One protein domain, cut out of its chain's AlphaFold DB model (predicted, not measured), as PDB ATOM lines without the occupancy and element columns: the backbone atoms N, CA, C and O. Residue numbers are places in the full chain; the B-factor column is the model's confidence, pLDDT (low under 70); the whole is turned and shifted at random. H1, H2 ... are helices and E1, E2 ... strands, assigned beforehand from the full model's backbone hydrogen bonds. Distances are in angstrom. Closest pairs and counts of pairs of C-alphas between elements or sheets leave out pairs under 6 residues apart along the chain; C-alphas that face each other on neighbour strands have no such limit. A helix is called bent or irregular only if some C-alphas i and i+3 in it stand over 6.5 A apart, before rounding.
ATOM      1  N   CYS A 270     157.853 100.596 132.288       97.25
ATOM      2  CA  CYS A 270     157.878 101.641 133.301       97.25
ATOM      3  C   CYS A 270     158.412 101.069 134.618       97.25
ATOM      4  O   CYS A 270     158.147  99.910 134.940       97.25
ATOM      5  N   ASP A 271     159.182 101.851 135.366       97.62
ATOM      6  CA  ASP A 271     159.614 101.481 136.715       97.62
ATOM      7  C   ASP A 271     158.568 101.888 137.765       97.62
ATOM      8  O   ASP A 271     157.540 102.487 137.445       97.62
ATOM      9  N   LEU A 272     158.794 101.512 139.024       96.75
ATOM     10  CA  LEU A 272     157.759 101.604 140.051       96.75
ATOM     11  C   LEU A 272     157.315 103.043 140.393       96.75
ATOM     12  O   LEU A 272     156.100 103.260 140.423       96.75
ATOM     13  N   PRO A 273     158.208 104.034 140.614       97.31
ATOM     14  CA  PRO A 273     157.783 105.418 140.835       97.31
ATOM     15  C   PRO A 273     156.933 105.962 139.686       97.31
ATOM     16  O   PRO A 273     155.843 106.491 139.901       97.31
ATOM     17  N   HIS A 274     157.371 105.768 138.447       97.31
ATOM     18  CA  HIS A 274     156.627 106.264 137.298       97.31
ATOM     19  C   HIS A 274     155.306 105.514 137.099       97.31
ATOM     20  O   HIS A 274     154.288 106.118 136.761       97.31
ATOM     21  N   LEU A 275     155.275 104.214 137.397       97.25
ATOM     22  CA  LEU A 275     154.059 103.413 137.333       97.25
ATOM     23  C   LEU A 275     152.991 103.939 138.301       97.25
ATOM     24  O   LEU A 275     151.838 104.082 137.898       97.25
ATOM     25  N   VAL A 276     153.355 104.252 139.550       97.00
ATOM     26  CA  VAL A 276     152.393 104.797 140.526       97.00
ATOM     27  C   VAL A 276     152.036 106.252 140.252       97.00
ATOM     28  O   VAL A 276     150.925 106.667 140.564       97.00
ATOM     29  N   TYR A 277     152.927 107.009 139.611       95.94
ATOM     30  CA  TYR A 277     152.604 108.337 139.101       95.94
ATOM     31  C   TYR A 277     151.520 108.270 138.015       95.94
ATOM     32  O   TYR A 277     150.538 109.009 138.076       95.94
ATOM     33  N   PHE A 278     151.630 107.334 137.065       95.12
ATOM     34  CA  PHE A 278     150.615 107.150 136.024       95.12
ATOM     35  C   PHE A 278     149.327 106.498 136.535       95.12
ATOM     36  O   PHE A 278     148.242 106.838 136.062       95.12
ATOM     37  N   LEU A 279     149.440 105.542 137.457       96.62
ATOM     38  CA  LEU A 279     148.341 104.703 137.938       96.62
ATOM     39  C   LEU A 279     148.262 104.754 139.479       96.62
ATOM     40  O   LEU A 279     148.464 103.736 140.147       96.62
ATOM     41  N   PRO A 280     147.940 105.913 140.085       96.56
ATOM     42  CA  PRO A 280     148.009 106.103 141.540       96.56
ATOM     43  C   PRO A 280     147.065 105.195 142.332       96.56
ATOM     44  O   PRO A 280     147.279 104.942 143.517       96.56
ATOM     45  N   TRP A 281     146.031 104.653 141.688       95.75
ATOM     46  CA  TRP A 281     145.124 103.691 142.312       95.75
ATOM     47  C   TRP A 281     145.774 102.344 142.636       95.75
ATOM     48  O   TRP A 281     145.198 101.587 143.417       95.75
ATOM     49  N   LEU A 282     146.964 102.048 142.103       96.06
ATOM     50  CA  LEU A 282     147.757 100.886 142.516       96.06
ATOM     51  C   LEU A 282     148.177 100.964 143.994       96.06
ATOM     52  O   LEU A 282     148.405  99.935 144.626       96.06
ATOM     53  N   LEU A 283     148.213 102.170 144.573       94.75
ATOM     54  CA  LEU A 283     148.432 102.382 146.008       94.75
ATOM     55  C   LEU A 283     147.148 102.215 146.844       94.75
ATOM     56  O   LEU A 283     147.201 102.309 148.069       94.75
ATOM     57  N   ALA A 284     146.001 101.962 146.205       90.12
ATOM     58  CA  ALA A 284     144.698 101.779 146.840       90.12
ATOM     59  C   ALA A 284     144.355 102.906 147.843       90.12
ATOM     60  O   ALA A 284     144.441 104.092 147.517       90.12
ATOM     61  N   ASP A 285     143.949 102.550 149.063       86.44
ATOM     62  CA  ASP A 285     143.623 103.472 150.156       86.44
ATOM     63  C   ASP A 285     144.842 104.241 150.692       86.44
ATOM     64  O   ASP A 285     144.691 105.281 151.337       86.44
ATOM     65  N   LYS A 286     146.059 103.782 150.378       88.94
ATOM     66  CA  LYS A 286     147.315 104.408 150.800       88.94
ATOM     67  C   LYS A 286     147.790 105.520 149.870       88.94
ATOM     68  O   LYS A 286     148.743 106.211 150.217       88.94
ATOM     69  N   ALA A 287     147.116 105.750 148.739       88.50
ATOM     70  CA  ALA A 287     147.469 106.805 147.783       88.50
ATOM     71  C   ALA A 287     147.486 108.221 148.399       88.50
ATOM     72  O   ALA A 287     148.106 109.124 147.847       88.50
ATOM     73  N   LEU A 288     146.833 108.426 149.548       88.38
ATOM     74  CA  LEU A 288     146.828 109.705 150.271       88.38
ATOM     75  C   LEU A 288     148.083 109.931 151.133       88.38
ATOM     76  O   LEU A 288     148.298 111.032 151.633       88.38
ATOM     77  N   SER A 289     148.899 108.896 151.350       93.88
ATOM     78  CA  SER A 289     150.076 108.943 152.218       93.88
ATOM     79  C   SER A 289     151.341 109.219 151.413       93.88
ATOM     80  O   SER A 289     151.802 108.340 150.691       93.88
ATOM     81  N   VAL A 290     151.964 110.388 151.598       93.19
ATOM     82  CA  VAL A 290     153.261 110.731 150.970       93.19
ATOM     83  C   VAL A 290     154.322 109.657 151.239       93.19
ATOM     84  O   VAL A 290     155.049 109.271 150.332       93.19
ATOM     85  N   ALA A 291     154.350 109.094 152.449       93.88
ATOM     86  CA  ALA A 291     155.295 108.035 152.799       93.88
ATOM     87  C   ALA A 291     155.106 106.762 151.954       93.88
ATOM     88  O   ALA A 291     156.069 106.042 151.710       93.88
ATOM     89  N   GLU A 292     153.884 106.465 151.498       94.81
ATOM     90  CA  GLU A 292     153.655 105.323 150.607       94.81
ATOM     91  C   GLU A 292     154.200 105.598 149.202       94.81
ATOM     92  O   GLU A 292     154.766 104.695 148.592       94.81
ATOM     93  N   TRP A 293     154.088 106.834 148.713       95.69
ATOM     94  CA  TRP A 293     154.698 107.258 147.452       95.69
ATOM     95  C   TRP A 293     156.222 107.172 147.515       95.69
ATOM     96  O   TRP A 293     156.837 106.510 146.682       95.69
ATOM     97  N   GLU A 294     156.831 107.761 148.545       94.12
ATOM     98  CA  GLU A 294     158.283 107.714 148.765       94.12
ATOM     99  C   GLU A 294     158.808 106.285 148.873       94.12
ATOM    100  O   GLU A 294     159.899 105.971 148.400       94.12
ATOM    101  N   ALA A 295     158.026 105.388 149.468       94.12
ATOM    102  CA  ALA A 295     158.449 104.014 149.613       94.12
ATOM    103  C   ALA A 295     158.519 103.270 148.266       94.12
ATOM    104  O   ALA A 295     159.187 102.242 148.219       94.12
ATOM    105  N   GLN A 296     157.903 103.779 147.187       95.19
ATOM    106  CA  GLN A 296     158.073 103.254 145.822       95.19
ATOM    107  C   GLN A 296     159.423 103.624 145.192       95.19
ATOM    108  O   GLN A 296     159.799 103.040 144.182       95.19
ATOM    109  N   CYS A 297     160.160 104.563 145.788       95.00
ATOM    110  CA  CYS A 297     161.492 104.978 145.348       95.00
ATOM    111  C   CYS A 297     162.618 104.082 145.902       95.00
ATOM    112  O   CYS A 297     163.796 104.405 145.769       95.00
ATOM    113  N   ASP A 298     162.279 102.967 146.555       94.06
ATOM    114  CA  ASP A 298     163.245 101.936 146.930       94.06
ATOM    115  C   ASP A 298     163.518 101.023 145.725       94.06
ATOM    116  O   ASP A 298     162.606 100.409 145.170       94.06
ATOM    117  N   MET A 299     164.785 100.932 145.323       90.69
ATOM    118  CA  MET A 299     165.202 100.201 144.124       90.69
ATOM    119  C   MET A 299     165.040  98.685 144.218       90.69
ATOM    120  O   MET A 299     165.080  98.018 143.189       90.69
ATOM    121  N   GLU A 300     164.859  98.122 145.412       92.00
ATOM    122  CA  GLU A 300     164.591  96.688 145.584       92.00
ATOM    123  C   GLU A 300     163.100  96.394 145.772       92.00
ATOM    124  O   GLU A 300     162.684  95.230 145.801       92.00
ATOM    125  N   ARG A 301     162.270  97.434 145.898       93.44
ATOM    126  CA  ARG A 301     160.858  97.254 146.192       93.44
ATOM    127  C   ARG A 301     160.109  96.690 145.000       93.44
ATOM    128  O   ARG A 301     160.103  97.247 143.907       93.44
ATOM    129  N   LYS A 302     159.359  95.629 145.275       93.06
ATOM    130  CA  LYS A 302     158.351  95.076 144.375       93.06
ATOM    131  C   LYS A 302     156.958  95.411 144.879       93.06
ATOM    132  O   LYS A 302     156.733  95.539 146.083       93.06
ATOM    133  N   MET A 303     156.017  95.514 143.952       93.56
ATOM    134  CA  MET A 303     154.603  95.678 144.261       93.56
ATOM    135  C   MET A 303     153.851  94.402 143.891       93.56
ATOM    136  O   MET A 303     153.698  94.093 142.714       93.56
ATOM    137  N   GLU A 304     153.352  93.689 144.904       92.38
ATOM    138  CA  GLU A 304     152.672  92.390 144.742       92.38
ATOM    139  C   GLU A 304     151.528  92.441 143.720       92.38
ATOM    140  O   GLU A 304     151.370  91.520 142.928       92.38
ATOM    141  N   MET A 305     150.766  93.541 143.686       92.06
ATOM    142  CA  MET A 305     149.628  93.716 142.774       92.06
ATOM    143  C   MET A 305     150.018  93.671 141.288       92.06
ATOM    144  O   MET A 305     149.172  93.363 140.451       92.06
ATOM    145  N   VAL A 306     151.269  93.996 140.956       95.56
ATOM    146  CA  VAL A 306     151.749  94.076 139.570       95.56
ATOM    147  C   VAL A 306     152.936  93.157 139.285       95.56
ATOM    148  O   VAL A 306     153.510  93.237 138.202       95.56
ATOM    149  N   ASP A 307     153.306  92.273 140.217       95.56
ATOM    150  CA  ASP A 307     154.485  91.406 140.075       95.56
ATOM    151  C   ASP A 307     154.360  90.446 138.877       95.56
ATOM    152  O   ASP A 307     155.336  90.210 138.170       95.56
ATOM    153  N   ASP A 308     153.137  90.011 138.554       96.81
ATOM    154  CA  ASP A 308     152.833  89.200 137.362       96.81
ATOM    155  C   ASP A 308     153.127  89.926 136.033       96.81
ATOM    156  O   ASP A 308     153.255  89.289 134.986       96.81
ATOM    157  N   TYR A 309     153.242  91.258 136.064       97.75
ATOM    158  CA  TYR A 309     153.572  92.100 134.911       97.75
ATOM    159  C   TYR A 309     155.028  92.577 134.930       97.75
ATOM    160  O   TYR A 309     155.394  93.456 134.143       97.75
ATOM    161  N   ALA A 310     155.864  92.046 135.827       98.06
ATOM    162  CA  ALA A 310     157.279  92.377 135.863       98.06
ATOM    163  C   ALA A 310     157.978  91.944 134.564       98.06
ATOM    164  O   ALA A 310     157.723  90.876 133.997       98.06
ATOM    165  N   PHE A 311     158.895  92.780 134.088       98.44
ATOM    166  CA  PHE A 311     159.770  92.441 132.979       98.44
ATOM    167  C   PHE A 311     160.688  91.277 133.369       98.44
ATOM    168  O   PHE A 311     161.298  91.270 134.442       98.44
ATOM    169  N   SER A 312     160.826  90.310 132.464       97.31
ATOM    170  CA  SER A 312     161.740  89.183 132.612       97.31
ATOM    171  C   SER A 312     162.567  89.029 131.331       97.31
ATOM    172  O   SER A 312     161.977  89.037 130.250       97.31
ATOM    173  N   PRO A 313     163.903  88.891 131.433       98.00
ATOM    174  CA  PRO A 313     164.658  88.678 132.669       98.00
ATOM    175  C   PRO A 313     165.014  89.994 133.383       98.00
ATOM    176  O   PRO A 313     165.494  90.953 132.780       98.00
ATOM    177  N   SER A 314     164.855  90.022 134.709       97.31
ATOM    178  CA  SER A 314     165.064  91.233 135.521       97.31
ATOM    179  C   SER A 314     166.505  91.749 135.528       97.31
ATOM    180  O   SER A 314     166.731  92.915 135.830       97.31
ATOM    181  N   CYS A 315     167.489  90.920 135.159       97.75
ATOM    182  CA  CYS A 315     168.896  91.317 135.146       97.75
ATOM    183  C   CYS A 315     169.203  92.481 134.188       97.75
ATOM    184  O   CYS A 315     170.201  93.164 134.394       97.75
ATOM    185  N   PHE A 316     168.354  92.757 133.191       98.12
ATOM    186  CA  PHE A 316     168.553  93.891 132.285       98.12
ATOM    187  C   PHE A 316     168.246  95.252 132.900       98.12
ATOM    188  O   PHE A 316     168.629  96.256 132.318       98.12
ATOM    189  N   PHE A 317     167.614  95.316 134.067       97.75
ATOM    190  CA  PHE A 317     167.303  96.587 134.706       97.75
ATOM    191  C   PHE A 317     167.956  96.669 136.079       97.75
ATOM    192  O   PHE A 317     168.096  95.677 136.793       97.75
ATOM    193  N   SER A 318     168.379  97.873 136.447       95.19
ATOM    194  CA  SER A 318     168.964  98.152 137.769       95.19
ATOM    195  C   SER A 318     167.918  98.226 138.893       95.19
ATOM    196  O   SER A 318     168.269  98.298 140.070       95.19
ATOM    197  N   ARG A 319     166.638  98.190 138.515       96.12
ATOM    198  CA  ARG A 319     165.438  98.352 139.342       96.12
ATOM    199  C   ARG A 319     164.283  97.531 138.748       96.12
ATOM    200  O   ARG A 319     164.345  97.176 137.569       96.12
ATOM    201  N   PRO A 320     163.226  97.224 139.515       96.81
ATOM    202  CA  PRO A 320     162.018  96.601 138.993       96.81
ATOM    203  C   PRO A 320     161.372  97.437 137.888       96.81
ATOM    204  O   PRO A 320     161.146  98.637 138.041       96.81
ATOM    205  N   VAL A 321     161.066  96.770 136.779       98.19
ATOM    206  CA  VAL A 321     160.438  97.348 135.590       98.19
ATOM    207  C   VAL A 321     159.259  96.474 135.196       98.19
ATOM    208  O   VAL A 321     159.323  95.251 135.310       98.19
ATOM    209  N   TYR A 322     158.185  97.102 134.734       98.44
ATOM    210  CA  TYR A 322     156.895  96.475 134.482       98.44
ATOM    211  C   TYR A 322     156.357  96.820 133.091       98.44
ATOM    212  O   TYR A 322     156.627  97.898 132.558       98.44
ATOM    213  N   TRP A 323     155.549  95.924 132.519       98.31
ATOM    214  CA  TRP A 323     154.837  96.144 131.256       98.31
ATOM    215  C   TRP A 323     153.658  97.110 131.450       98.31
ATOM    216  O   TRP A 323     152.538  96.703 131.761       98.31
ATOM    217  N   LEU A 324     153.895  98.409 131.250       97.31
ATOM    218  CA  LEU A 324     152.933  99.474 131.557       97.31
ATOM    219  C   LEU A 324     151.591  99.295 130.839       97.31
ATOM    220  O   LEU A 324     150.536  99.457 131.454       97.31
ATOM    221  N   LYS A 325     151.611  98.973 129.540       95.81
ATOM    222  CA  LYS A 325     150.377  98.796 128.758       95.81
ATOM    223  C   LYS A 325     149.578  97.580 129.217       95.81
ATOM    224  O   LYS A 325     148.362  97.683 129.335       95.81
ATOM    225  N   GLU A 326     150.245  96.474 129.555       97.00
ATOM    226  CA  GLU A 326     149.565  95.289 130.097       97.00
ATOM    227  C   GLU A 326     148.839  95.614 131.400       97.00
ATOM    228  O   GLU A 326     147.690  95.212 131.584       97.00
ATOM    229  N   ILE A 327     149.484  96.390 132.276       97.62
ATOM    230  CA  ILE A 327     148.871  96.848 133.524       97.62
ATOM    231  C   ILE A 327     147.690  97.770 133.220       97.62
ATOM    232  O   ILE A 327     146.612  97.552 133.759       97.62
ATOM    233  N   LYS A 328     147.847  98.762 132.333       95.81
ATOM    234  CA  LYS A 328     146.758  99.684 131.955       95.81
ATOM    235  C   LYS A 328     145.524  98.956 131.407       95.81
ATOM    236  O   LYS A 328     144.406  99.386 131.667       95.81
ATOM    237  N   GLU A 329     145.717  97.872 130.659       95.50
ATOM    238  CA  GLU A 329     144.624  97.092 130.069       95.50
ATOM    239  C   GLU A 329     143.935  96.151 131.065       95.50
ATOM    240  O   GLU A 329     142.745  95.867 130.918       95.50
ATOM    241  N   ARG A 330     144.670  95.628 132.055       95.06
ATOM    242  CA  ARG A 330     144.186  94.545 132.929       95.06
ATOM    243  C   ARG A 330     143.894  94.984 134.360       95.06
ATOM    244  O   ARG A 330     142.989  94.434 134.989       95.06
ATOM    245  N   ALA A 331     144.631  95.957 134.888       93.62
ATOM    246  CA  ALA A 331     144.421  96.476 136.231       93.62
ATOM    247  C   ALA A 331     143.202  97.403 136.247       93.62
ATOM    248  O   ALA A 331     143.149  98.423 135.563       93.62
ATOM    249  N   SER A 332     142.208  97.049 137.057       92.12
ATOM    250  CA  SER A 332     140.995  97.848 137.210       92.12
ATOM    251  C   SER A 332     141.172  98.913 138.286       92.12
ATOM    252  O   SER A 332     141.734  98.646 139.349       92.12
ATOM    253  N   VAL A 333     140.628 100.105 138.042       93.94
ATOM    254  CA  VAL A 333     140.518 101.144 139.070       93.94
ATOM    255  C   VAL A 333     139.558 100.646 140.162       93.94
ATOM    256  O   VAL A 333     138.417 100.293 139.840       93.94
ATOM    257  N   PRO A 334     139.965 100.598 141.444       93.31
ATOM    258  CA  PRO A 334     139.087 100.195 142.532       93.31
ATOM    259  C   PRO A 334     137.838 101.082 142.608       93.31
ATOM    260  O   PRO A 334     137.910 102.304 142.463       93.31
ATOM    261  N   SER A 335     136.684 100.467 142.874       94.06
ATOM    262  CA  SER A 335     135.426 101.200 143.046       94.06
ATOM    263  C   SER A 335     135.556 102.234 144.169       94.06
ATOM    264  O   SER A 335     135.974 101.901 145.277       94.06
ATOM    265  N   GLY A 336     135.198 103.486 143.882       93.00
ATOM    266  CA  GLY A 336     135.284 104.592 144.839       93.00
ATOM    267  C   GLY A 336     136.647 105.287 144.916       93.00
ATOM    268  O   GLY A 336     136.763 106.261 145.656       93.00
ATOM    269  N   PHE A 337     137.657 104.855 144.152       94.94
ATOM    270  CA  PHE A 337     138.892 105.627 144.015       94.94
ATOM    271  C   PHE A 337     138.605 106.951 143.295       94.94
ATOM    272  O   PHE A 337     138.056 106.968 142.191       94.94
ATOM    273  N   LEU A 338     138.978 108.068 143.920       94.38
ATOM    274  CA  LEU A 338     138.794 109.408 143.370       94.38
ATOM    275  C   LEU A 338     140.156 110.021 143.071       94.38
ATOM    276  O   LEU A 338     140.900 110.361 143.989       94.38
ATOM    277  N   ILE A 339     140.450 110.216 141.785       93.44
ATOM    278  CA  ILE A 339     141.703 110.835 141.335       93.44
ATOM    279  C   ILE A 339     141.898 112.240 141.922       93.44
ATOM    280  O   ILE A 339     143.015 112.631 142.223       93.44
ATOM    281  N   SER A 340     140.805 112.967 142.182       94.56
ATOM    282  CA  SER A 340     140.822 114.292 142.815       94.56
ATOM    283  C   SER A 340     141.377 114.302 144.240       94.56
ATOM    284  O   SER A 340     141.678 115.372 144.755       94.56
ATOM    285  N   ASN A 341     141.459 113.140 144.895       93.94
ATOM    286  CA  ASN A 341     142.005 113.023 146.243       93.94
ATOM    287  C   ASN A 341     143.504 112.707 146.231       93.94
ATOM    288  O   ASN A 341     144.140 112.773 147.281       93.94
ATOM    289  N   VAL A 342     144.066 112.338 145.079       95.44
ATOM    290  CA  VAL A 342     145.490 112.037 144.954       95.44
ATOM    291  C   VAL A 342     146.287 113.326 145.181       95.44
ATOM    292  O   VAL A 342     145.963 114.347 144.569       95.44
ATOM    293  N   PRO A 343     147.296 113.321 146.072       95.38
ATOM    294  CA  PRO A 343     148.119 114.502 146.298       95.38
ATOM    295  C   PRO A 343     148.873 114.886 145.017       95.38
ATOM    296  O   PRO A 343     149.244 114.020 144.225       95.38
ATOM    297  N   ARG A 344     149.128 116.187 144.826       96.62
ATOM    298  CA  ARG A 344     149.906 116.718 143.693       96.62
ATOM    299  C   ARG A 344     151.398 116.463 143.900       96.62
ATOM    300  O   ARG A 344     152.158 117.365 144.244       96.62
ATOM    301  N   LEU A 345     151.783 115.200 143.764       97.19
ATOM    302  CA  LEU A 345     153.159 114.742 143.863       97.19
ATOM    303  C   LEU A 345     153.719 114.439 142.479       97.19
ATOM    304  O   LEU A 345     153.046 113.831 141.648       97.19
ATOM    305  N   VAL A 346     154.982 114.795 142.275       97.06
ATOM    306  CA  VAL A 346     155.745 114.475 141.065       97.06
ATOM    307  C   VAL A 346     157.037 113.767 141.438       97.06
ATOM    308  O   VAL A 346     157.635 114.054 142.477       97.06
ATOM    309  N   PHE A 347     157.458 112.811 140.612       97.12
ATOM    310  CA  PHE A 347     158.711 112.095 140.822       97.12
ATOM    311  C   PHE A 347     159.877 112.897 140.239       97.12
ATOM    312  O   PHE A 347     159.938 113.104 139.030       97.12
ATOM    313  N   CYS A 348     160.791 113.347 141.099       96.94
ATOM    314  CA  CYS A 348     161.982 114.078 140.688       96.94
ATOM    315  C   CYS A 348     163.145 113.128 140.406       96.94
ATOM    316  O   CYS A 348     163.641 112.445 141.308       96.94
ATOM    317  N   GLU A 349     163.599 113.134 139.157       96.25
ATOM    318  CA  GLU A 349     164.606 112.218 138.622       96.25
ATOM    319  C   GLU A 349     165.980 112.410 139.271       96.25
ATOM    320  O   GLU A 349     166.700 111.442 139.479       96.25
ATOM    321  N   ASP A 350     166.352 113.642 139.617       95.44
ATOM    322  CA  ASP A 350     167.671 114.012 140.145       95.44
ATOM    323  C   ASP A 350     167.880 113.638 141.619       95.44
ATOM    324  O   ASP A 350     169.016 113.457 142.056       95.44
ATOM    325  N   VAL A 351     166.796 113.507 142.382       95.06
ATOM    326  CA  VAL A 351     166.807 113.175 143.818       95.06
ATOM    327  C   VAL A 351     166.130 111.838 144.134       95.06
ATOM    328  O   VAL A 351     166.115 111.428 145.293       95.06
ATOM    329  N   SER A 352     165.591 111.143 143.124       95.75
ATOM    330  CA  SER A 352     164.906 109.850 143.265       95.75
ATOM    331  C   SER A 352     163.804 109.851 144.330       95.75
ATOM    332  O   SER A 352     163.738 108.947 145.165       95.75
ATOM    333  N   ARG A 353     162.948 110.877 144.349       95.50
ATOM    334  CA  ARG A 353     161.858 110.985 145.334       95.50
ATOM    335  C   ARG A 353     160.642 111.703 144.774       95.50
ATOM    336  O   ARG A 353     160.752 112.505 143.850       95.50
ATOM    337  N   PHE A 354     159.497 111.456 145.400       96.69
ATOM    338  CA  PHE A 354     158.313 112.282 145.204       96.69
ATOM    339  C   PHE A 354     158.427 113.584 145.994       96.69
ATOM    340  O   PHE A 354     158.794 113.575 147.167       96.69
ATOM    341  N   VAL A 355     158.087 114.695 145.352       95.75
ATOM    342  CA  VAL A 355     157.989 116.024 145.972       95.75
ATOM    343  C   VAL A 355     156.659 116.663 145.589       95.75
ATOM    344  O   VAL A 355     155.985 116.180 144.675       95.75
ATOM    345  N   GLN A 356     156.257 117.728 146.284       96.31
ATOM    346  CA  GLN A 356     155.103 118.514 145.848       96.31
ATOM    347  C   GLN A 356     155.406 119.141 144.486       96.31
ATOM    348  O   GLN A 356     156.507 119.634 144.263       96.31
ATOM    349  N   GLU A 357     154.424 119.133 143.590       96.44
ATOM    350  CA  GLU A 357     154.559 119.686 142.236       96.44
ATOM    351  C   GLU A 357     155.032 121.150 142.242       96.44
ATOM    352  O   GLU A 357     155.873 121.523 141.433       96.44
ATOM    353  N   ASP A 358     154.567 121.951 143.206       96.00
ATOM    354  CA  ASP A 358     154.931 123.369 143.339       96.00
ATOM    355  C   ASP A 358     156.400 123.583 143.801       96.00
ATOM    356  O   ASP A 358     156.919 124.695 143.694       96.00
ATOM    357  N   ASP A 359     157.077 122.529 144.284       95.12
ATOM    358  CA  ASP A 359     158.488 122.533 144.715       95.12
ATOM    359  C   ASP A 359     159.432 121.904 143.665       95.12
ATOM    360  O   ASP A 359     160.633 121.734 143.911       95.12
ATOM    361  N   ALA A 360     158.900 121.523 142.501       95.81
ATOM    362  CA  ALA A 360     159.634 120.887 141.415       95.81
ATOM    363  C   ALA A 360     159.708 121.787 140.180       95.81
ATOM    364  O   ALA A 360     158.958 122.749 140.028       95.81
ATOM    365  N   VAL A 361     160.619 121.447 139.271       94.38
ATOM    366  CA  VAL A 361     160.688 122.049 137.937       94.38
ATOM    367  C   VAL A 361     160.580 120.954 136.898       94.38
ATOM    368  O   VAL A 361     161.299 119.954 136.967       94.38
ATOM    369  N   ASP A 362     159.670 121.137 135.952       94.31
ATOM    370  CA  ASP A 362     159.507 120.225 134.840       94.31
ATOM    371  C   ASP A 362     160.588 120.434 133.772       94.31
ATOM    372  O   ASP A 362     161.185 121.501 133.628       94.31
ATOM    373  N   PHE A 363     160.865 119.382 133.014       93.38
ATOM    374  CA  PHE A 363     161.673 119.445 131.807       93.38
ATOM    375  C   PHE A 363     161.139 118.465 130.764       93.38
ATOM    376  O   PHE A 363     160.455 117.486 131.077       93.38
ATOM    377  N   TYR A 364     161.480 118.727 129.506       92.19
ATOM    378  CA  TYR A 364     161.088 117.899 128.373       92.19
ATOM    379  C   TYR A 364     162.327 117.164 127.851       92.19
ATOM    380  O   TYR A 364     163.139 117.777 127.170       92.19
ATOM    381  N   PRO A 365     162.522 115.877 128.176       91.56
ATOM    382  CA  PRO A 365     163.639 115.108 127.659       91.56
ATOM    383  C   PRO A 365     163.542 114.966 126.142       91.56
ATOM    384  O   PRO A 365     162.455 114.854 125.568       91.56
ATOM    385  N   ASP A 366     164.697 114.865 125.492       91.19
ATOM    386  CA  ASP A 366     164.794 114.674 124.048       91.19
ATOM    387  C   ASP A 366     164.529 113.204 123.680       91.19
ATOM    388  O   ASP A 366     165.244 112.618 122.885       91.19
ATOM    389  N   ILE A 367     163.536 112.530 124.246       89.69
ATOM    390  CA  ILE A 367     163.284 111.102 123.988       89.69
ATOM    391  C   ILE A 367     162.065 110.902 123.093       89.69
ATOM    392  O   ILE A 367     161.172 111.741 123.002       89.69
ATOM    393  N   TYR A 368     162.006 109.753 122.420       85.94
ATOM    394  CA  TYR A 368     160.801 109.348 121.708       85.94
ATOM    395  C   TYR A 368     159.777 108.861 122.742       85.94
ATOM    396  O   TYR A 368     159.762 107.681 123.069       85.94
ATOM    397  N   ALA A 369     158.919 109.750 123.247       85.00
ATOM    398  CA  ALA A 369     157.831 109.451 124.190       85.00
ATOM    399  C   ALA A 369     156.580 110.264 123.824       85.00
ATOM    400  O   ALA A 369     156.705 111.349 123.256       85.00
ATOM    401  N   ALA A 370     155.381 109.732 124.081       73.81
ATOM    402  CA  ALA A 370     154.143 110.488 123.849       73.81
ATOM    403  C   ALA A 370     153.926 111.575 124.921       73.81
ATOM    404  O   ALA A 370     153.589 112.704 124.577       73.81
ATOM    405  N   ASP A 371     154.216 111.244 126.183       74.19
ATOM    406  CA  ASP A 371     154.081 112.123 127.348       74.19
ATOM    407  C   ASP A 371     155.440 112.243 128.061       74.19
ATOM    408  O   ASP A 371     155.755 111.536 129.020       74.19
ATOM    409  N   ALA A 372     156.299 113.110 127.523       83.00
ATOM    410  CA  ALA A 372     157.709 113.151 127.895       83.00
ATOM    411  C   ALA A 372     158.010 113.925 129.189       83.00
ATOM    412  O   ALA A 372     159.131 113.828 129.657       83.00
ATOM    413  N   VAL A 373     157.069 114.676 129.774       93.12
ATOM    414  CA  VAL A 373     157.366 115.564 130.917       93.12
ATOM    415  C   VAL A 373     158.024 114.786 132.061       93.12
ATOM    416  O   VAL A 373     157.529 113.740 132.495       93.12
ATOM    417  N   ARG A 374     159.157 115.295 132.538       94.88
ATOM    418  CA  ARG A 374     159.893 114.804 133.705       94.88
ATOM    419  C   ARG A 374     160.109 115.945 134.679       94.88
ATOM    420  O   ARG A 374     159.869 117.096 134.334       94.88
ATOM    421  N   TRP A 375     160.559 115.621 135.883       96.12
ATOM    422  CA  TRP A 375     160.701 116.598 136.954       96.12
ATOM    423  C   TRP A 375     162.070 116.493 137.612       96.12
ATOM    424  O   TRP A 375     162.657 115.412 137.695       96.12
ATOM    425  N   VAL A 376     162.564 117.625 138.096       95.56
ATOM    426  CA  VAL A 376     163.721 117.729 138.987       95.56
ATOM    427  C   VAL A 376     163.364 118.555 140.212       95.56
ATOM    428  O   VAL A 376     162.421 119.349 140.188       95.56
ATOM    429  N   SER A 377     164.134 118.381 141.281       93.75
ATOM    430  CA  SER A 377     163.994 119.190 142.490       93.75
ATOM    431  C   SER A 377     164.185 120.694 142.214       93.75
ATOM    432  O   SER A 377     164.908 121.093 141.296       93.75
ATOM    433  N   GLY A 378     163.500 121.541 142.991       90.06
ATOM    434  CA  GLY A 378     163.523 122.998 142.849       90.06
ATOM    435  C   GLY A 378     164.874 123.675 143.144       90.06
ATOM    436  O   GLY A 378     165.871 123.065 143.518       90.06
ATOM    437  N   ASP A 379     164.910 124.997 142.958       73.50
ATOM    438  CA  ASP A 379     166.129 125.823 142.879       73.50
ATOM    439  C   ASP A 379     167.082 125.763 144.088       73.50
ATOM    440  O   ASP A 379     168.301 125.854 143.909       73.50
ATOM    441  N   GLU A 380     166.556 125.625 145.308       66.19
ATOM    442  CA  GLU A 380     167.384 125.576 146.522       66.19
ATOM    443  C   GLU A 380     168.245 124.307 146.572       66.19
ATOM    444  O   GLU A 380     169.458 124.395 146.787       66.19
TER     445      GLU A 380
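AT A GLANCE: This is residues 270 to 380 of the 397 residues of an uncharacterized protein of Azotobacter beijerinckii (UniProt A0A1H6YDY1). What is the overall picture? Two small hairpins, E2 with E3 and E4 with E5, meet through E2 and E5 at one end; the short helix H1 sits in the middle with H2 and H3 over one side of it, and H4, E1 and H5 make the other end. Residues 331 to 344 run round the outside from H5 to E2, and residues 366 to 371 stick out between E4 and E5. What is it made of? The printed part has 111 residues, under half in named elements, in the order H1 H2 H3 H4 E1 H5 E2 E3 E4 E5; the class is mixed, helices and strands, and both two-stranded sheets are antiparallel. It is compact, with a radius of gyration of the C-alphas of 14.1 A and spans of 40 by 36 by 27 A.

IN THESE COORDINATES: Where are the strands? E2 is residues 345 to 348, E3 353 to 356, 10.1 A long, E4 360 to 363 and E5 374 to 377, 10.6 A long, ending at C-alpha 377 (163.994, 119.190, 142.490). E1 is residues 321 to 323. Where are the helices? H1 is residues 272 to 278, 9.9 A long, from C-alpha 272 (157.759, 101.604, 140.051). H2 is residues 280 to 288, H3 290 to 295, H4 304 to 309 and H5 324 to 330, 10.1 A long.

HOW THE PARTS SIT: How do the hairpins pair? In the hairpin E2 and E3, N 346 and O 355 are 2.9 A apart, within hydrogen-bond range; in the hairpin E4 and E5, N 363 and O 374 are 2.8 A apart. The closest C-alphas of E2 and E5, Cys 348 and Val 376, are 4.4 A apart. What is near H1? Its closest C-alpha pair with E2 is Pro 273 and Phe 347, 6.7 A. H1 and H2 are close but not clearly touching, Val 276 to Leu 282 at 6.4 A between C-alphas, about perpendicular at 89 degrees. And the other parts? H2 and H3 only just touch, with 3 pairs of C-alphas within 8 A, and only at the corner, the closest being Lys 286 and Glu 292, 6.4 A. H4 and H5 only just touch, with 3 such pairs, Tyr 309 and Ile 327 the closest at 6.8 A; E1 pairs with no named strand, but residues 270 to 271 pair with its residues 321 to 322, antiparallel. How do the helix backbones run? In H1, H3 and H5 every O i to N i+4 pair is within hydrogen-bond range; in H2 it is 0 of 5, with 4 of 6 O i to N i+3 pairs, and in H4 0 of 2, with 2 of 3. H2 and H4 are irregular, with C-alphas 282 and 285 9.1 A apart and C-alphas 305 and 308 7.7 A apart.

THE WHOLE: How far does it reach? The C-alphas farthest apart, Arg 330 and Glu 380, are 41.1 A apart. Which links are long, and is there a cut? H4 to E1 and H5 to E2 are long links, and the printed part has no cut. Where is confidence low? The mean pLDDT of the printed part is 93.9, and residue 380 is under 70.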